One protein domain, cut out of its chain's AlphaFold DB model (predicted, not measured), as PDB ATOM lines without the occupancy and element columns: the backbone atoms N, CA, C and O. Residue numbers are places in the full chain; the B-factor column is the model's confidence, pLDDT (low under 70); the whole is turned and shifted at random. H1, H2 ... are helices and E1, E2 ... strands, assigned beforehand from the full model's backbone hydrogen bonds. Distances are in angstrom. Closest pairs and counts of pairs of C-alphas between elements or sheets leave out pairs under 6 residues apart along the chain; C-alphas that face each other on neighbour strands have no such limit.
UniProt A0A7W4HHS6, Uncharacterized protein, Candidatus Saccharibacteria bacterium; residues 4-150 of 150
ATOM      1  N   LEU A   4      94.449 251.092 317.389       92.75
ATOM      2  CA  LEU A   4      94.915 250.037 316.510       92.75
ATOM      3  C   LEU A   4      94.462 248.699 317.080       92.75
ATOM      4  O   LEU A   4      94.633 248.403 318.265       92.75
ATOM      5  N   GLU A   5      93.857 247.900 316.220       93.06
ATOM      6  CA  GLU A   5      93.301 246.597 316.517       93.06
ATOM      7  C   GLU A   5      93.729 245.617 315.430       93.06
ATOM      8  O   GLU A   5      93.553 245.886 314.248       93.06
ATOM      9  N   SER A   6      94.224 244.448 315.818       89.44
ATOM     10  CA  SER A   6      94.389 243.338 314.882       89.44
ATOM     11  C   SER A   6      93.896 242.050 315.525       89.44
ATOM     12  O   SER A   6      94.177 241.778 316.692       89.44
ATOM     13  N   LYS A   7      93.080 241.303 314.779       87.31
ATOM     14  CA  LYS A   7      92.479 240.020 315.187       87.31
ATOM     15  C   LYS A   7      92.927 238.859 314.301       87.31
ATOM     16  O   LYS A   7      92.584 237.722 314.591       87.31
ATOM     17  N   SER A   8      93.621 239.150 313.206       86.44
ATOM     18  CA  SER A   8      94.131 238.154 312.274       86.44
ATOM     19  C   SER A   8      95.530 238.561 311.827       86.44
ATOM     20  O   SER A   8      95.815 239.757 311.743       86.44
ATOM     21  N   PRO A   9      96.388 237.597 311.472       82.31
ATOM     22  CA  PRO A   9      97.719 237.871 310.945       82.31
ATOM     23  C   PRO A   9      97.687 238.386 309.500       82.31
ATOM     24  O   PRO A   9      98.706 238.304 308.834       82.31
ATOM     25  N   GLU A  10      96.542 238.878 309.011       88.44
ATOM     26  CA  GLU A  10      96.319 239.347 307.630       88.44
ATOM     27  C   GLU A  10      95.749 240.767 307.567       88.44
ATOM     28  O   GLU A  10      95.730 241.398 306.507       88.44
ATOM     29  N   THR A  11      95.250 241.276 308.699       91.38
ATOM     30  CA  THR A  11      94.561 242.562 308.737       91.38
ATOM     31  C   THR A  11      94.977 243.405 309.923       91.38
ATOM     32  O   THR A  11      95.279 242.909 311.012       91.38
ATOM     33  N   ILE A  12      94.929 244.715 309.726       93.06
ATOM     34  CA  ILE A  12      95.021 245.686 310.805       93.06
ATOM     35  C   ILE A  12      93.914 246.716 310.651       93.06
ATOM     36  O   ILE A  12      93.643 247.205 309.556       93.06
ATOM     37  N   THR A  13      93.242 247.020 311.752       95.38
ATOM     38  CA  THR A  13      92.172 248.007 311.813       95.38
ATOM     39  C   THR A  13      92.626 249.183 312.658       95.38
ATOM     40  O   THR A  13      92.921 249.036 313.842       95.38
ATOM     41  N   ILE A  14      92.624 250.367 312.065       95.62
ATOM     42  CA  ILE A  14      92.911 251.636 312.717       95.62
ATOM     43  C   ILE A  14      91.590 252.377 312.859       95.62
ATOM     44  O   ILE A  14      90.947 252.739 311.875       95.62
ATOM     45  N   LYS A  15      91.159 252.587 314.096       95.00
ATOM     46  CA  LYS A  15      89.996 253.413 314.417       95.00
ATOM     47  C   LYS A  15      90.490 254.769 314.872       95.00
ATOM     48  O   LYS A  15      91.300 254.848 315.792       95.00
ATOM     49  N   THR A  16      89.982 255.822 314.263       93.56
ATOM     50  CA  THR A  16      90.191 257.206 314.677       93.56
ATOM     51  C   THR A  16      88.882 257.799 315.188       93.56
ATOM     52  O   THR A  16      87.887 257.093 315.366       93.56
ATOM     53  N   SER A  17      88.868 259.103 315.464       91.44
ATOM     54  CA  SER A  17      87.643 259.784 315.879       91.44
ATOM     55  C   SER A  17      86.636 259.920 314.731       91.44
ATOM     56  O   SER A  17      85.441 260.017 315.006       91.44
ATOM     57  N   THR A  18      87.088 259.892 313.473       93.31
ATOM     58  CA  THR A  18      86.220 260.079 312.297       93.31
ATOM     59  C   THR A  18      86.077 258.846 311.408       93.31
ATOM     60  O   THR A  18      85.103 258.751 310.657       93.31
ATOM     61  N   LYS A  19      87.023 257.902 311.464       94.38
ATOM     62  CA  LYS A  19      87.109 256.784 310.520       94.38
ATOM     63  C   LYS A  19      87.478 255.468 311.192       94.38
ATOM     64  O   LYS A  19      88.115 255.419 312.238       94.38
ATOM     65  N   GLN A  20      87.087 254.377 310.544       95.69
ATOM     66  CA  GLN A  20      87.625 253.045 310.790       95.69
ATOM     67  C   GLN A  20      88.222 252.554 309.476       95.69
ATOM     68  O   GLN A  20      87.509 252.450 308.483       95.69
ATOM     69  N   ILE A  21      89.519 252.277 309.486       96.19
ATOM     70  CA  ILE A  21      90.291 251.875 308.314       96.19
ATOM     71  C   ILE A  21      90.798 250.467 308.566       96.19
ATOM     72  O   ILE A  21      91.504 250.240 309.543       96.19
ATOM     73  N   THR A  22      90.446 249.525 307.703       95.88
ATOM     74  CA  THR A  22      90.995 248.169 307.726       95.88
ATOM     75  C   THR A  22      91.902 247.991 306.523       95.88
ATOM     76  O   THR A  22      91.463 248.170 305.390       95.88
ATOM     77  N   ILE A  23      93.152 247.623 306.778       93.88
ATOM     78  CA  ILE A  23      94.138 247.302 305.751       93.88
ATOM     79  C   ILE A  23      94.294 245.785 305.734       93.88
ATOM     80  O   ILE A  23      94.624 245.192 306.765       93.88
ATOM     81  N   ASN A  24      94.031 245.166 304.584       90.69
ATOM     82  CA  ASN A  24      94.332 243.765 304.313       90.69
ATOM     83  C   ASN A  24      95.632 243.707 303.519       90.69
ATOM     84  O   ASN A  24      95.704 244.193 302.391       90.69
ATOM     85  N   PHE A  25      96.663 243.115 304.103       81.31
ATOM     86  CA  PHE A  25      97.988 243.077 303.490       81.31
ATOM     87  C   PHE A  25      98.269 241.821 302.670       81.31
ATOM     88  O   PHE A  25      99.274 241.777 301.970       81.31
ATOM     89  N   VAL A  26      97.373 240.832 302.699       80.81
ATOM     90  CA  VAL A  26      97.385 239.730 301.726       80.81
ATOM     91  C   VAL A  26      96.820 240.216 300.395       80.81
ATOM     92  O   VAL A  26      97.392 239.961 299.339       80.81
ATOM     93  N   GLU A  27      95.714 240.958 300.448       83.25
ATOM     94  CA  GLU A  27      95.044 241.495 299.259       83.25
ATOM     95  C   GLU A  27      95.604 242.851 298.809       83.25
ATOM     96  O   GLU A  27      95.348 243.281 297.687       83.25
ATOM     97  N   GLY A  28      96.350 243.541 299.675       84.12
ATOM     98  CA  GLY A  28      96.856 244.887 299.410       84.12
ATOM     99  C   GLY A  28      95.739 245.929 299.307       84.12
ATOM    100  O   GLY A  28      95.833 246.839 298.483       84.12
ATOM    101  N   THR A  29      94.681 245.794 300.108       91.50
ATOM    102  CA  THR A  29      93.474 246.630 300.039       91.50
ATOM    103  C   THR A  29      93.252 247.448 301.308       91.50
ATOM    104  O   THR A  29      93.590 247.030 302.416       91.50
ATOM    105  N   ILE A  30      92.649 248.627 301.148       94.94
ATOM    106  CA  ILE A  30      92.299 249.549 302.231       94.94
ATOM    107  C   ILE A  30      90.790 249.808 302.180       94.94
ATOM    108  O   ILE A  30      90.266 250.393 301.227       94.94
ATOM    109  N   ALA A  31      90.080 249.397 303.228       95.50
ATOM    110  CA  ALA A  31      88.648 249.613 303.397       95.50
ATOM    111  C   ALA A  31      88.394 250.676 304.475       95.50
ATOM    112  O   ALA A  31      88.761 250.481 305.633       95.50
ATOM    113  N   ALA A  32      87.749 251.789 304.108       94.81
ATOM    114  CA  ALA A  32      87.507 252.917 305.020       94.81
ATOM    115  C   ALA A  32      86.134 253.602 304.852       94.81
ATOM    116  O   ALA A  32      85.968 254.779 305.200       94.81
ATOM    117  N   ASP A  33      85.165 252.871 304.287       92.81
ATOM    118  CA  ASP A  33      83.808 253.359 303.994       92.81
ATOM    119  C   ASP A  33      83.838 254.707 303.245       92.81
ATOM    120  O   ASP A  33      83.398 255.758 303.722       92.81
ATOM    121  N   LEU A  34      84.522 254.696 302.100       89.81
ATOM    122  CA  LEU A  34      84.666 255.847 301.216       89.81
ATOM    123  C   LEU A  34      83.660 255.730 300.073       89.81
ATOM    124  O   LEU A  34      83.390 254.632 299.592       89.81
ATOM    125  N   GLY A  35      83.172 256.863 299.562       88.06
ATOM    126  CA  GLY A  35      82.268 256.870 298.402       88.06
ATOM    127  C   GLY A  35      82.882 256.267 297.129       88.06
ATOM    128  O   GLY A  35      82.154 255.844 296.240       88.06
ATOM    129  N   VAL A  36      84.216 256.195 297.064       86.56
ATOM    130  CA  VAL A  36      84.979 255.563 295.973       86.56
ATOM    131  C   VAL A  36      85.163 254.049 296.148       86.56
ATOM    132  O   VAL A  36      85.699 253.396 295.260       86.56
ATOM    133  N   GLY A  37      84.711 253.479 297.270       92.81
ATOM    134  CA  GLY A  37      84.872 252.065 297.593       92.81
ATOM    135  C   GLY A  37      86.206 251.737 298.271       92.81
ATOM    136  O   GLY A  37      86.724 252.518 299.071       92.81
ATOM    137  N   ILE A  38      86.715 250.535 297.990       94.31
ATOM    138  CA  ILE A  38      87.986 250.012 298.510       94.31
ATOM    139  C   ILE A  38      89.136 250.584 297.679       94.31
ATOM    140  O   ILE A  38      89.078 250.576 296.450       94.31
ATOM    141  N   ILE A  39      90.183 251.054 298.352       92.38
ATOM    142  CA  ILE A  39      91.420 251.506 297.710       92.38
ATOM    143  C   ILE A  39      92.360 250.306 297.553       92.38
ATOM    144  O   ILE A  39      92.447 249.461 298.446       92.38
ATOM    145  N   SER A  40      93.076 250.240 296.433       89.81
ATOM    146  CA  SER A  40      94.123 249.248 296.191       89.81
ATOM    147  C   SER A  40      95.319 249.861 295.466       89.81
ATOM    148  O   SER A  40      95.165 250.746 294.619       89.81
ATOM    149  N   GLY A  41      96.505 249.340 295.780       89.62
ATOM    150  CA  GLY A  41      97.751 249.685 295.104       89.62
ATOM    151  C   GLY A  41      98.553 250.814 295.763       89.62
ATOM    152  O   GLY A  41      98.238 251.252 296.870       89.62
ATOM    153  N   PRO A  42      99.636 251.247 295.097       93.56
ATOM    154  CA  PRO A  42     100.530 252.281 295.600       93.56
ATOM    155  C   PRO A  42      99.912 253.680 295.500       93.56
ATOM    156  O   PRO A  42      99.082 253.954 294.627       93.56
ATOM    157  N   GLY A  43     100.390 254.590 296.344       94.12
ATOM    158  CA  GLY A  43      99.961 255.986 296.365       94.12
ATOM    159  C   GLY A  43      99.981 256.595 297.761       94.12
ATOM    160  O   GLY A  43     100.243 255.919 298.751       94.12
ATOM    161  N   GLU A  44      99.682 257.887 297.832       95.50
ATOM    162  CA  GLU A  44      99.511 258.606 299.092       95.50
ATOM    163  C   GLU A  44      98.022 258.807 299.368       95.50
ATOM    164  O   GLU A  44      97.275 259.298 298.515       95.50
ATOM    165  N   TYR A  45      97.587 258.428 300.566       94.94
ATOM    166  CA  TYR A  45      96.199 258.527 300.996       94.94
ATOM    167  C   TYR A  45      96.117 259.215 302.354       94.94
ATOM    168  O   TYR A  45      96.779 258.818 303.311       94.94
ATOM    169  N   GLU A  46      95.237 260.204 302.455       95.06
ATOM    170  CA  GLU A  46      94.857 260.819 303.724       95.06
ATOM    171  C   GLU A  46      93.397 260.459 304.010       95.06
ATOM    172  O   GLU A  46      92.482 260.856 303.284       95.06
ATOM    173  N   ILE A  47      93.173 259.630 305.033       94.81
ATOM    174  CA  ILE A  47      91.852 259.105 305.384       94.81
ATOM    175  C   ILE A  47      91.562 259.444 306.845       94.81
ATOM    176  O   ILE A  47      92.040 258.785 307.767       94.81
ATOM    177  N   GLY A  48      90.742 260.476 307.057       93.38
ATOM    178  CA  GLY A  48      90.512 261.012 308.398       93.38
ATOM    179  C   GLY A  48      91.822 261.538 308.982       93.38
ATOM    180  O   GLY A  48      92.451 262.413 308.406       93.38
ATOM    181  N   GLU A  49      92.236 260.989 310.118       94.69
ATOM    182  CA  GLU A  49      93.468 261.351 310.829       94.69
ATOM    183  C   GLU A  49      94.639 260.393 310.544       94.69
ATOM    184  O   GLU A  49      95.621 260.381 311.292       94.69
ATOM    185  N   VAL A  50      94.511 259.549 309.517       96.56
ATOM    186  CA  VAL A  50      95.522 258.563 309.122       96.56
ATOM    187  C   VAL A  50      96.131 258.956 307.784       96.56
ATOM    188  O   VAL A  50      95.409 259.124 306.800       96.56
ATOM    189  N   ALA A  51      97.457 259.046 307.750       96.62
ATOM    190  CA  ALA A  51      98.228 259.145 306.517       96.62
ATOM    191  C   ALA A  51      98.760 257.755 306.145       96.62
ATOM    192  O   ALA A  51      99.293 257.053 307.006       96.62
ATOM    193  N   ILE A  52      98.596 257.355 304.887       95.94
ATOM    194  CA  ILE A  52      99.028 256.060 304.353       95.94
ATOM    195  C   ILE A  52      99.864 256.310 303.100       95.94
ATOM    196  O   ILE A  52      99.383 256.934 302.157       95.94
ATOM    197  N   LEU A  53     101.080 255.778 303.074       95.50
ATOM    198  CA  LEU A  53     101.939 255.715 301.898       95.50
ATOM    199  C   LEU A  53     102.030 254.259 301.435       95.50
ATOM    200  O   LEU A  53     102.594 253.418 302.130       95.50
ATOM    201  N   GLY A  54     101.464 253.958 300.271       94.94
ATOM    202  CA  GLY A  54     101.614 252.682 299.581       94.94
ATOM    203  C   GLY A  54     102.804 252.716 298.628       94.94
ATOM    204  O   GLY A  54     102.781 253.446 297.635       94.94
ATOM    205  N   VAL A  55     103.818 251.898 298.896       93.81
ATOM    206  CA  VAL A  55     105.041 251.796 298.092       93.81
ATOM    207  C   VAL A  55     104.930 250.592 297.153       93.81
ATOM    208  O   VAL A  55     104.683 249.473 297.618       93.81
ATOM    209  N   PRO A  56     105.088 250.783 295.831       93.69
ATOM    210  CA  PRO A  56     105.080 249.674 294.896       93.69
ATOM    211  C   PRO A  56     106.381 248.882 294.994       93.69
ATOM    212  O   PRO A  56     107.470 249.444 295.034       93.69
ATOM    213  N   VAL A  57     106.259 247.562 294.969       92.19
ATOM    214  CA  VAL A  57     107.380 246.623 295.080       92.19
ATOM    215  C   VAL A  57     107.169 245.461 294.114       92.19
ATOM    216  O   VAL A  57     106.075 245.281 293.562       92.19
ATOM    217  N   MET A  58     108.209 244.661 293.887       90.44
ATOM    218  CA  MET A  58     108.174 243.503 292.995       90.44
ATOM    219  C   MET A  58     107.667 243.878 291.597       90.44
ATOM    220  O   MET A  58     106.693 243.305 291.103       90.44
ATOM    221  N   ASN A  59     108.287 244.876 290.959       89.88
ATOM    222  CA  ASN A  59     107.858 245.410 289.657       89.88
ATOM    223  C   ASN A  59     106.368 245.820 289.625       89.88
ATOM    224  O   ASN A  59     105.652 245.498 288.676       89.88
ATOM    225  N   ASN A  60     105.899 246.520 290.663       88.00
ATOM    226  CA  ASN A  60     104.520 247.006 290.821       88.00
ATOM    227  C   ASN A  60     103.452 245.899 290.950       88.00
ATOM    228  O   ASN A  60     102.279 246.149 290.677       88.00
ATOM    229  N   THR A  61     103.832 244.680 291.346       89.06
ATOM    230  CA  THR A  61     102.872 243.574 291.541       89.06
ATOM    231  C   THR A  61     102.359 243.461 292.972       89.06
ATOM    232  O   THR A  61     101.299 242.879 293.194       89.06
ATOM    233  N   LYS A  62     103.086 244.029 293.938       90.62
ATOM    234  CA  LYS A  62     102.683 244.110 295.343       90.62
ATOM    235  C   LYS A  62     102.855 245.541 295.866       90.62
ATOM    236  O   LYS A  62     103.514 246.375 295.240       90.62
ATOM    237  N   THR A  63     102.257 245.816 297.022       92.50
ATOM    238  CA  THR A  63     102.357 247.103 297.716       92.50
ATOM    239  C   THR A  63     102.601 246.860 299.197       92.50
ATOM    240  O   THR A  63     101.894 246.063 299.813       92.50
ATOM    241  N   ILE A  64     103.592 247.549 299.749       93.50
ATOM    242  CA  ILE A  64     103.810 247.670 301.194       93.50
ATOM    243  C   ILE A  64     103.310 249.034 301.662       93.50
ATOM    244  O   ILE A  64     103.245 249.965 300.861       93.50
ATOM    245  N   TYR A  65     102.949 249.163 302.936       94.94
ATOM    246  CA  TYR A  65     102.357 250.399 303.454       94.94
ATOM    247  C   TYR A  65     103.123 250.948 304.661       94.94
ATOM    248  O   TYR A  65     103.360 250.208 305.615       94.94
ATOM    249  N   ASP A  66     103.448 252.244 304.644       95.31
ATOM    250  CA  ASP A  66     103.752 253.036 305.848       95.31
ATOM    251  C   ASP A  66     102.481 253.777 306.267       95.31
ATOM    252  O   ASP A  66     101.845 254.464 305.465       95.31
ATOM    253  N   VAL A  67     102.081 253.611 307.523       95.69
ATOM    254  CA  VAL A  67     100.854 254.187 308.065       95.69
ATOM    255  C   VAL A  67     101.171 255.003 309.306       95.69
ATOM    256  O   VAL A  67     101.709 254.489 310.283       95.69
ATOM    257  N   SER A  68     100.769 256.270 309.307       95.50
ATOM    258  CA  SER A  68     100.982 257.198 310.415       95.50
ATOM    259  C   SER A  68      99.652 257.649 311.008       95.50
ATOM    260  O   SER A  68      98.772 258.149 310.304       95.50
ATOM    261  N   VAL A  69      99.505 257.493 312.324       95.31
ATOM    262  CA  VAL A  69      98.333 257.964 313.072       95.31
ATOM    263  C   VAL A  69      98.729 258.386 314.481       95.31
ATOM    264  O   VAL A  69      99.321 257.620 315.235       95.31
ATOM    265  N   SER A  70      98.376 259.617 314.868       91.12
ATOM    266  CA  SER A  70      98.595 260.135 316.235       91.12
ATOM    267  C   SER A  70     100.027 259.932 316.773       91.12
ATOM    268  O   SER A  70     100.214 259.656 317.957       91.12
ATOM    269  N   GLY A  71     101.035 260.055 315.902       89.19
ATOM    270  CA  GLY A  71     102.448 259.903 316.260       89.19
ATOM    271  C   GLY A  71     102.963 258.460 316.336       89.19
ATOM    272  O   GLY A  71     104.129 258.285 316.666       89.19
ATOM    273  N   VAL A  72     102.139 257.453 316.025       93.75
ATOM    274  CA  VAL A  72     102.572 256.057 315.848       93.75
ATOM    275  C   VAL A  72     102.753 255.768 314.363       93.75
ATOM    276  O   VAL A  72     101.838 256.036 313.579       93.75
ATOM    277  N   ARG A  73     103.901 255.188 313.996       95.44
ATOM    278  CA  ARG A  73     104.156 254.666 312.643       95.44
ATOM    279  C   ARG A  73     104.027 253.151 312.585       95.44
ATOM    280  O   ARG A  73     104.555 252.444 313.444       95.44
ATOM    281  N   ILE A  74     103.333 252.655 311.571       95.62
ATOM    282  CA  ILE A  74     103.020 251.243 311.378       95.62
ATOM    283  C   ILE A  74     103.463 250.847 309.971       95.62
ATOM    284  O   ILE A  74     102.858 251.271 308.991       95.62
ATOM    285  N   GLY A  75     104.486 250.004 309.886       95.62
ATOM    286  CA  GLY A  75     104.919 249.394 308.635       95.62
ATOM    287  C   GLY A  75     104.163 248.092 308.383       95.62
ATOM    288  O   GLY A  75     104.012 247.262 309.284       95.62
ATOM    289  N   ILE A  76     103.690 247.888 307.158       94.50
ATOM    290  CA  ILE A  76     102.941 246.698 306.750       94.50
ATOM    291  C   ILE A  76     103.622 246.090 305.529       94.50
ATOM    292  O   ILE A  76     103.504 246.617 304.423       94.50
ATOM    293  N   LEU A  77     104.338 244.984 305.745       93.12
ATOM    294  CA  LEU A  77     105.237 244.397 304.746       93.12
ATOM    295  C   LEU A  77     104.868 242.968 304.342       93.12
ATOM    296  O   LEU A  77     105.170 242.543 303.229       93.12
ATOM    297  N   GLY A  78     104.278 242.191 305.254       90.06
ATOM    298  CA  GLY A  78     104.152 240.746 305.052       90.06
ATOM    299  C   GLY A  78     105.531 240.094 304.889       90.06
ATOM    300  O   GLY A  78     106.400 240.275 305.742       90.06
ATOM    301  N   ASP A  79     105.739 239.358 303.798       90.25
ATOM    302  CA  ASP A  79     106.987 238.650 303.469       90.25
ATOM    303  C   ASP A  79     107.969 239.450 302.597       90.25
ATOM    304  O   ASP A  79     108.972 238.908 302.132       90.25
ATOM    305  N   ILE A  80     107.686 240.730 302.358       92.00
ATOM    306  CA  ILE A  80     108.417 241.554 301.395       92.00
ATOM    307  C   ILE A  80     109.630 242.230 302.047       92.00
ATOM    308  O   ILE A  80     109.530 242.811 303.126       92.00
ATOM    309  N   GLU A  81     110.768 242.195 301.346       93.31
ATOM    310  CA  GLU A  81     112.038 242.825 301.754       93.31
ATOM    311  C   GLU A  81     112.532 243.908 300.772       93.31
ATOM    312  O   GLU A  81     113.634 244.433 300.918       93.31
ATOM    313  N   GLU A  82     111.749 244.217 299.739       93.44
ATOM    314  CA  GLU A  82     112.001 245.316 298.798       93.44
ATOM    315  C   GLU A  82     111.333 246.603 299.311       93.44
ATOM    316  O   GLU A  82     110.294 246.526 299.961       93.44
ATOM    317  N   GLY A  83     111.907 247.777 299.027       90.06
ATOM    318  CA  GLY A  83     111.298 249.071 299.380       90.06
ATOM    319  C   GLY A  83     111.343 249.433 300.871       90.06
ATOM    320  O   GLY A  83     110.622 250.324 301.308       90.06
ATOM    321  N   LEU A  84     112.178 248.758 301.672       92.94
ATOM    322  CA  LEU A  84     112.282 249.007 303.119       92.94
ATOM    323  C   LEU A  84     112.744 250.437 303.445       92.94
ATOM    324  O   LEU A  84     112.265 251.027 304.412       92.94
ATOM    325  N   ASP A  85     113.612 251.014 302.610       91.50
ATOM    326  CA  ASP A  85     114.087 252.394 302.766       91.50
ATOM    327  C   ASP A  85     112.948 253.423 302.643       91.50
ATOM    328  O   ASP A  85     112.968 254.445 303.329       91.50
ATOM    329  N   ASP A  86     111.934 253.138 301.818       90.62
ATOM    330  CA  ASP A  86     110.779 254.020 301.604       90.62
ATOM    331  C   ASP A  86     109.771 253.959 302.763       90.62
ATOM    332  O   ASP A  86     109.052 254.926 303.016       90.62
ATOM    333  N   ILE A  87     109.732 252.841 303.497       91.75
ATOM    334  CA  ILE A  87     108.936 252.699 304.728       91.75
ATOM    335  C   ILE A  87     109.575 253.477 305.882       91.75
ATOM    336  O   ILE A  87     108.881 254.052 306.722       91.75
ATOM    337  N   GLY A  88     110.907 253.508 305.928       84.38
ATOM    338  CA  GLY A  88     111.654 254.171 306.987       84.38
ATOM    339  C   GLY A  88     111.435 253.527 308.361       84.38
ATOM    340  O   GLY A  88     111.343 252.311 308.501       84.38
ATOM    341  N   VAL A  89     111.398 254.354 309.411       89.75
ATOM    342  CA  VAL A  89     111.267 253.885 310.801       89.75
ATOM    343  C   VAL A  89     109.798 253.641 311.148       89.75
ATOM    344  O   VAL A  89     108.964 254.534 310.997       89.75
ATOM    345  N   SER A  90     109.493 252.469 311.708       94.75
ATOM    346  CA  SER A  90     108.158 252.119 312.208       94.75
ATOM    347  C   SER A  90     108.202 251.755 313.690       94.75
ATOM    348  O   SER A  90     109.113 251.069 314.137       94.75
ATOM    349  N   ASP A  91     107.195 252.158 314.466       95.75
ATOM    350  CA  ASP A  91     107.034 251.703 315.851       95.75
ATOM    351  C   ASP A  91     106.479 250.273 315.908       95.75
ATOM    352  O   ASP A  91     106.907 249.464 316.737       95.75
ATOM    353  N   ILE A  92     105.525 249.978 315.021       95.69
ATOM    354  CA  ILE A  92     104.894 248.669 314.846       95.69
ATOM    355  C   ILE A  92     105.227 248.163 313.443       95.69
ATOM    356  O   ILE A  92     105.098 248.914 312.481       95.69
ATOM    357  N   LEU A  93     105.615 246.895 313.310       95.88
ATOM    358  CA  LEU A  93     105.895 246.282 312.012       95.88
ATOM    359  C   LEU A  93     105.131 244.968 311.843       95.88
ATOM    360  O   LEU A  93     105.338 244.021 312.600       95.88
ATOM    361  N   CYS A  94     104.271 244.901 310.830       94.88
ATOM    362  CA  CYS A  94     103.559 243.690 310.426       94.88
ATOM    363  C   CYS A  94     104.371 242.970 309.342       94.88
ATOM    364  O   CYS A  94     104.346 243.371 308.174       94.88
ATOM    365  N   THR A  95     105.118 241.927 309.714       94.56
ATOM    366  CA  THR A  95     106.016 241.225 308.783       94.56
ATOM    367  C   THR A  95     106.282 239.771 309.182       94.56
ATOM    368  O   THR A  95     106.056 239.386 310.330       94.56
ATOM    369  N   SER A  96     106.778 238.974 308.229       94.38
ATOM    370  CA  SER A  96     107.402 237.661 308.421       94.38
ATOM    371  C   SER A  96     108.943 237.683 308.261       94.38
ATOM    372  O   SER A  96     109.598 236.662 308.494       94.38
ATOM    373  N   SER A  97     109.538 238.829 307.891       95.06
ATOM    374  CA  SER A  97     110.966 238.970 307.563       95.06
ATOM    375  C   SER A  97     111.820 239.417 308.753       95.06
ATOM    376  O   SER A  97     111.647 240.498 309.316       95.06
ATOM    377  N   VAL A  98     112.837 238.613 309.080       95.50
ATOM    378  CA  VAL A  98     113.875 238.959 310.068       95.50
ATOM    379  C   VAL A  98     114.736 240.127 309.593       95.50
ATOM    380  O   VAL A  98     115.154 240.960 310.401       95.50
ATOM    381  N   ARG A  99     115.004 240.204 308.287       94.75
ATOM    382  CA  ARG A  99     115.796 241.281 307.695       94.75
ATOM    383  C   ARG A  99     115.092 242.622 307.862       94.75
ATOM    384  O   ARG A  99     115.705 243.544 308.392       94.75
ATOM    385  N   ALA A 100     113.809 242.693 307.511       95.56
ATOM    386  CA  ALA A 100     113.017 243.910 307.669       95.56
ATOM    387  C   ALA A 100     112.988 244.389 309.128       95.56
ATOM    388  O   ALA A 100     113.166 245.573 309.395       95.56
ATOM    389  N   ILE A 101     112.859 243.468 310.090       95.81
ATOM    390  CA  ILE A 101     112.889 243.805 311.523       95.81
ATOM    391  C   ILE A 101     114.239 244.416 311.934       95.81
ATOM    392  O   ILE A 101     114.263 245.367 312.715       95.81
ATOM    393  N   ARG A 102     115.362 243.898 311.420       94.38
ATOM    394  CA  ARG A 102     116.704 244.426 311.728       94.38
ATOM    395  C   ARG A 102     116.959 245.797 311.108       94.38
ATOM    396  O   ARG A 102     117.600 246.618 311.753       94.38
ATOM    397  N   GLU A 103     116.491 246.020 309.883       94.44
ATOM    398  CA  GLU A 103     116.709 247.278 309.157       94.44
ATOM    399  C   GLU A 103     115.801 248.404 309.682       94.44
ATOM    400  O   GLU A 103     116.282 249.508 309.924       94.44
ATOM    401  N   ILE A 104     114.521 248.115 309.943       95.38
ATOM    402  CA  ILE A 104     113.537 249.111 310.410       95.38
ATOM    403  C   ILE A 104     113.648 249.373 311.920       95.38
ATOM    404  O   ILE A 104     113.415 250.491 312.379       95.38
ATOM    405  N   GLY A 105     113.991 248.350 312.708       94.12
ATOM    406  CA  GLY A 105     114.126 248.453 314.164       94.12
ATOM    407  C   GLY A 105     112.831 248.798 314.922       94.12
ATOM    408  O   GLY A 105     112.853 249.723 315.738       94.12
ATOM    409  N   PRO A 106     111.708 248.078 314.716       95.81
ATOM    410  CA  PRO A 106     110.442 248.378 315.384       95.81
ATOM    411  C   PRO A 106     110.452 248.032 316.873       95.81
ATOM    412  O   PRO A 106     111.207 247.168 317.320       95.81
ATOM    413  N   LYS A 107     109.551 248.643 317.648       95.31
ATOM    414  CA  LYS A 107     109.317 248.271 319.056       95.31
ATOM    415  C   LYS A 107     108.426 247.036 319.163       95.31
ATOM    416  O   LYS A 107     108.642 246.188 320.021       95.31
ATOM    417  N   LEU A 108     107.430 246.927 318.291       95.31
ATOM    418  CA  LEU A 108     106.464 245.835 318.295       95.31
ATOM    419  C   LEU A 108     106.429 245.157 316.928       95.31
ATOM    420  O   LEU A 108     106.158 245.807 315.921       95.31
ATOM    421  N   ILE A 109     106.650 243.847 316.890       95.88
ATOM    422  CA  ILE A 109     106.484 243.043 315.681       95.88
ATOM    423  C   ILE A 109     105.146 242.318 315.765       95.88
ATOM    424  O   ILE A 109     104.913 241.560 316.702       95.88
ATOM    425  N   VAL A 110     104.281 242.506 314.771       95.12
ATOM    426  CA  VAL A 110     103.099 241.662 314.566       95.12
ATOM    427  C   VAL A 110     103.478 240.601 313.547       95.12
ATOM    428  O   VAL A 110     103.610 240.890 312.357       95.12
ATOM    429  N   ALA A 111     103.709 239.377 314.017       94.06
ATOM    430  CA  ALA A 111     104.172 238.303 313.155       94.06
ATOM    431  C   ALA A 111     103.065 237.879 312.183       94.06
ATOM    432  O   ALA A 111     101.995 237.428 312.600       94.06
ATOM    433  N   THR A 112     103.345 237.983 310.884       91.75
ATOM    434  CA  THR A 112     102.447 237.502 309.815       91.75
ATOM    435  C   THR A 112     102.780 236.070 309.380       91.75
ATOM    436  O   THR A 112     102.071 235.474 308.578       91.75
ATOM    437  N   GLY A 113     103.874 235.506 309.902       90.00
ATOM    438  CA  GLY A 113     104.374 234.161 309.625       90.00
ATOM    439  C   GLY A 113     105.781 233.967 310.203       90.00
ATOM    440  O   GLY A 113     106.325 234.883 310.810       90.00
ATOM    441  N   ASN A 114     106.375 232.784 310.008       89.69
ATOM    442  CA  ASN A 114     107.769 232.476 310.381       89.69
ATOM    443  C   ASN A 114     108.159 232.808 311.846       89.69
ATOM    444  O   ASN A 114     109.271 233.254 312.127       89.69
ATOM    445  N   VAL A 115     107.245 232.591 312.798       92.19
ATOM    446  CA  VAL A 115     107.439 232.975 314.210       92.19
ATOM    447  C   VAL A 115     108.685 232.328 314.820       92.19
ATOM    448  O   VAL A 115     109.505 233.023 315.415       92.19
ATOM    449  N   ASP A 116     108.848 231.012 314.659       90.62
ATOM    450  CA  ASP A 116     109.962 230.276 315.268       90.62
ATOM    451  C   ASP A 116     111.321 230.782 314.763       90.62
ATOM    452  O   ASP A 116     112.249 230.968 315.553       90.62
ATOM    453  N   GLY A 117     111.416 231.079 313.460       90.38
ATOM    454  CA  GLY A 117     112.607 231.664 312.848       90.38
ATOM    455  C   GLY A 117     112.921 233.048 313.412       90.38
ATOM    456  O   GLY A 117     114.059 233.309 313.800       90.38
ATOM    457  N   MET A 118     111.913 233.915 313.554       92.62
ATOM    458  CA  MET A 118     112.096 235.246 314.148       92.62
ATOM    459  C   MET A 118     112.601 235.189 315.582       92.62
ATOM    460  O   MET A 118     113.575 235.854 315.922       92.62
ATOM    461  N   VAL A 119     111.928 234.410 316.428       93.31
ATOM    462  CA  VAL A 119     112.241 234.283 317.857       93.31
ATOM    463  C   VAL A 119     113.662 233.747 318.029       93.31
ATOM    464  O   VAL A 119     114.435 234.295 318.817       93.31
ATOM    465  N   ALA A 120     114.040 232.732 317.246       93.56
ATOM    466  CA  ALA A 120     115.375 232.146 317.285       93.56
ATOM    467  C   ALA A 120     116.466 233.116 316.798       93.56
ATOM    468  O   ALA A 120     117.490 233.279 317.466       93.56
ATOM    469  N   GLU A 121     116.263 233.781 315.657       94.19
ATOM    470  CA  GLU A 121     117.284 234.636 315.039       94.19
ATOM    471  C   GLU A 121     117.436 236.007 315.699       94.19
ATOM    472  O   GLU A 121     118.541 236.559 315.734       94.19
ATOM    473  N   LEU A 122     116.340 236.577 316.195       93.31
ATOM    474  CA  LEU A 122     116.337 237.873 316.876       93.31
ATOM    475  C   LEU A 122     116.573 237.728 318.382       93.31
ATOM    476  O   LEU A 122     116.823 238.726 319.052       93.31
ATOM    477  N   LYS A 123     116.536 236.495 318.912       94.06
ATOM    478  CA  LYS A 123     116.640 236.195 320.351       94.06
ATOM    479  C   LYS A 123     115.592 236.955 321.174       94.06
ATOM    480  O   LYS A 123     115.877 237.430 322.272       94.06
ATOM    481  N   LEU A 124     114.390 237.078 320.618       92.12
ATOM    482  CA  LEU A 124     113.250 237.748 321.239       92.12
ATOM    483  C   LEU A 124     112.293 236.721 321.831       92.12
ATOM    484  O   LEU A 124     112.270 235.572 321.408       92.12
ATOM    485  N   SER A 125     111.459 237.143 322.774       85.25
ATOM    486  CA  SER A 125     110.285 236.373 323.182       85.25
ATOM    487  C   SER A 125     109.091 236.702 322.289       85.25
ATOM    488  O   SER A 125     108.875 237.868 321.947       85.25
ATOM    489  N   ALA A 126     108.282 235.690 321.975       92.12
ATOM    490  CA  ALA A 126     106.964 235.884 321.387       92.12
ATOM    491  C   ALA A 126     105.874 235.769 322.456       92.12
ATOM    492  O   ALA A 126     105.904 234.859 323.287       92.12
ATOM    493  N   ARG A 127     104.886 236.664 322.404       94.00
ATOM    494  CA  ARG A 127     103.642 236.543 323.164       94.00
ATOM    495  C   ARG A 127     102.484 236.232 322.225       94.00
ATOM    496  O   ARG A 127     102.337 236.849 321.172       94.00
ATOM    497  N   THR A 128     101.652 235.276 322.613       93.31
ATOM    498  CA  THR A 128     100.449 234.922 321.854       93.31
ATOM    499  C   THR A 128      99.257 235.709 322.380       93.31
ATOM    500  O   THR A 128      98.982 235.692 323.580       93.31
ATOM    501  N   GLU A 129      98.517 236.361 321.490       93.50
ATOM    502  CA  GLU A 129      97.302 237.100 321.823       93.50
ATOM    503  C   GLU A 129      96.165 236.761 320.863       93.50
ATOM    504  O   GLU A 129      96.371 236.599 319.668       93.50
ATOM    505  N   LYS A 130      94.926 236.761 321.365       92.38
ATOM    506  CA  LYS A 130      93.737 236.660 320.496       92.38
ATOM    507  C   LYS A 130      93.487 237.921 319.677       92.38
ATOM    508  O   LYS A 130      92.698 237.925 318.734       92.38
ATOM    509  N   LYS A 131      94.039 239.041 320.140       93.00
ATOM    510  CA  LYS A 131      93.785 240.365 319.594       93.00
ATOM    511  C   LYS A 131      94.813 241.354 320.120       93.00
ATOM    512  O   LYS A 131      94.827 241.600 321.324       93.00
ATOM    513  N   LEU A 132      95.531 242.008 319.215       93.50
ATOM    514  CA  LEU A 132      96.363 243.157 319.544       93.50
ATOM    515  C   LEU A 132      95.496 244.407 319.705       93.50
ATOM    516  O   LEU A 132      94.573 244.643 318.914       93.50
ATOM    517  N   LYS A 133      95.807 245.224 320.713       94.12
ATOM    518  CA  LYS A 133      95.143 246.506 320.943       94.12
ATOM    519  C   LYS A 133      96.117 247.574 321.447       94.12
ATOM    520  O   LYS A 133      96.624 247.446 322.552       94.12
ATOM    521  N   VAL A 134      96.298 248.647 320.679       93.56
ATOM    522  CA  VAL A 134      97.149 249.803 321.031       93.56
ATOM    523  C   VAL A 134      96.306 251.072 320.925       93.56
ATOM    524  O   VAL A 134      95.724 251.333 319.875       93.56
ATOM    525  N   LYS A 135      96.182 251.853 322.003       91.31
ATOM    526  CA  LYS A 135      95.341 253.070 322.027       91.31
ATOM    527  C   LYS A 135      96.139 254.366 322.108       91.31
ATOM    528  O   LYS A 135      95.581 255.450 321.940       91.31
ATOM    529  N   ARG A 136      97.418 254.260 322.450       88.31
ATOM    530  CA  ARG A 136      98.342 255.378 322.634       88.31
ATOM    531  C   ARG A 136      99.779 254.888 322.502       88.31
ATOM    532  O   ARG A 136     100.034 253.692 322.627       88.31
ATOM    533  N   VAL A 137     100.700 255.814 322.257       86.94
ATOM    534  CA  VAL A 137     102.132 255.522 322.071       86.94
ATOM    535  C   VAL A 137     102.711 254.814 323.300       86.94
ATOM    536  O   VAL A 137     103.548 253.932 323.167       86.94
ATOM    537  N   GLU A 138     102.233 255.151 324.497       89.88
ATOM    538  CA  GLU A 138     102.698 254.577 325.763       89.88
ATOM    539  C   GLU A 138     102.256 253.122 325.977       89.88
ATOM    540  O   GLU A 138     102.770 252.467 326.880       89.88
ATOM    541  N   ASP A 139     101.313 252.612 325.175       91.19
ATOM    542  CA  ASP A 139     100.938 251.193 325.199       91.19
ATOM    543  C   ASP A 139     101.942 250.330 324.399       91.19
ATOM    544  O   ASP A 139     101.855 249.102 324.429       91.19
ATOM    545  N   LEU A 140     102.882 250.948 323.667       92.44
ATOM    546  CA  LEU A 140     103.958 250.238 322.978       92.44
ATOM    547  C   LEU A 140     104.996 249.721 323.981       92.44
ATOM    548  O   LEU A 140     105.288 250.383 324.981       92.44
ATOM    549  N   PRO A 141     105.611 248.563 323.705       92.69
ATOM    550  CA  PRO A 141     106.616 248.009 324.591       92.69
ATOM    551  C   PRO A 141     107.889 248.859 324.611       92.69
ATOM    552  O   PRO A 141     108.286 249.486 323.626       92.69
ATOM    553  N   THR A 142     108.559 248.848 325.761       90.19
ATOM    554  CA  THR A 142     109.853 249.514 325.966       90.19
ATOM    555  C   THR A 142     111.025 248.706 325.414       90.19
ATOM    556  O   THR A 142     112.088 249.263 325.147       90.19
ATOM    557  N   THR A 143     110.830 247.402 325.223       90.31
ATOM    558  CA  THR A 143     111.785 246.474 324.612       90.31
ATOM    559  C   THR A 143     111.150 245.815 323.401       90.31
ATOM    560  O   THR A 143     109.968 245.489 323.447       90.31
ATOM    561  N   GLN A 144     111.938 245.574 322.355       94.00
ATOM    562  CA  GLN A 144     111.447 244.912 321.152       94.00
ATOM    563  C   GLN A 144     110.805 243.556 321.493       94.00
ATOM    564  O   GLN A 144     111.410 242.747 322.195       94.00
ATOM    565  N   GLU A 145     109.584 243.307 321.020       94.25
ATOM    566  CA  GLU A 145     108.870 242.047 321.261       94.25
ATOM    567  C   GLU A 145     108.088 241.585 320.025       94.25
ATOM    568  O   GLU A 145     107.707 242.391 319.171       94.25
ATOM    569  N   VAL A 146     107.811 240.281 319.959       95.88
ATOM    570  CA  VAL A 146     106.996 239.670 318.903       95.88
ATOM    571  C   VAL A 146     105.609 239.326 319.449       95.88
ATOM    572  O   VAL A 146     105.482 238.669 320.480       95.88
ATOM    573  N   VAL A 147     104.560 239.723 318.734       95.56
ATOM    574  CA  VAL A 147     103.170 239.328 318.976       95.56
ATOM    575  C   VAL A 147     102.716 238.372 317.888       95.56
ATOM    576  O   VAL A 147     102.863 238.642 316.697       95.56
ATOM    577  N   VAL A 148     102.114 237.267 318.316       94.38
ATOM    578  CA  VAL A 148     101.513 236.254 317.447       94.38
ATOM    579  C   VAL A 148     100.011 236.247 317.686       94.38
ATOM    580  O   VAL A 148      99.568 236.053 318.819       94.38
ATOM    581  N   LEU A 149      99.234 236.451 316.623       91.75
ATOM    582  CA  LEU A 149      97.773 236.462 316.684       91.75
ATOM    583  C   LEU A 149      97.214 235.055 316.431       91.75
ATOM    584  O   LEU A 149      97.529 234.464 315.399       91.75
ATOM    585  N   ASN A 150      96.415 234.525 317.368       79.94
ATOM    586  CA  ASN A 150      95.811 233.180 317.308       79.94
ATOM    587  C   ASN A 150      94.414 233.130 317.945       79.94
ATOM    588  O   ASN A 150      94.255 233.677 319.063       79.94
TER     589      ASN A 150
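Overview. This is residues 4 to 150 of the 150 residues of an uncharacterized protein of Candidatus Saccharibacteria bacterium (UniProt A0A7W4HHS6). A long, strongly twisted sheet of eight strands is partly covered by a smaller sheet of five, the two making a sandwich, two sheets face to face, with three short helices, H1, H2 and H3, on the larger sheet. The printed part has 147 residues, with three named helices and thirteen named strands in the order E1 to E8, H1, E9, H2, E10, H3, E11, E12, E13. The larger sheet, E5 E6 E7 E8 E9 E10 E13 E11, is mixed; the smaller, E4 E3 E2 E1 E12, is all antiparallel. The class is mixed, helices and strands; the whole is compact, with a radius of gyration of the C-alphas of 14.2 A and spans of 45 by 35 by 25 A.

Along the chain. Find C-alpha 4 at (94.915, 250.037, 316.510), where E1 (4 to 8) begins; E2 (11 to 15), E3 (20 to 24) and E4 (29 to 31) follow. From C-alpha 43 at (99.961, 255.986, 296.365) read E5 (43 to 47), then E6 (50 to 57, 21.9 A), E7 (62 to 69, 22.9 A) and E8 (72 to 78, 18.8 A). Next come H1 (84 to 87), E9 (92 to 95), H2 (98 to 104, 10.2 A), E10 (108 to 111), H3 (115 to 122, 10.5 A), E11 (126 to 129), E12 (132 to 134) and E13 (145 to 149), ending at C-alpha 149 (97.773, 236.462, 316.684).

Arrangement. In the larger sheet, E5 E6 E7 E8 form a meander, each strand the antiparallel neighbour of the one before; in the hairpin E6 and E7, look for N 53 and O 66 at 2.8 A. E8, H1, E9 and E9, H2, E10 are strand-helix-strand units, parallel neighbours with a helix between, their crossovers right-handed; N 94 and O 75 are 2.8 A apart. E10, H3, E11 is a split unit, also right-handed, with E13 between its strands; N 147 and O 109 are 2.8 A apart. H1 and H2 only graze this sheet; H3 has a height of 9.5 A over it. H2 and H3 touch at a steep tilt of 58 degrees, the same way, the closest C-alphas being those of Val 98 and Met 118, 5.8 A. In H2 and H3 every O i to N i+4 pair is within hydrogen-bond range; H1 is too short for one. The smaller sheet holds the meander E1 E2 E3 E4, with N 14 and O 21 at 2.8 A; antiparallel E12 adds N 4 and O 134 at 2.8 A. Between the sheets, the facing parts are 9.1 A centre to centre.

Size, cuts and confidence. The C-alphas of Gly 35 and Lys 123, the two farthest apart, are 45.7 A apart. The printed part has no cut. The link E4 to E5, with 11 residues, is long. Mean pLDDT of the printed part is 92.5, and no printed residue is under 70.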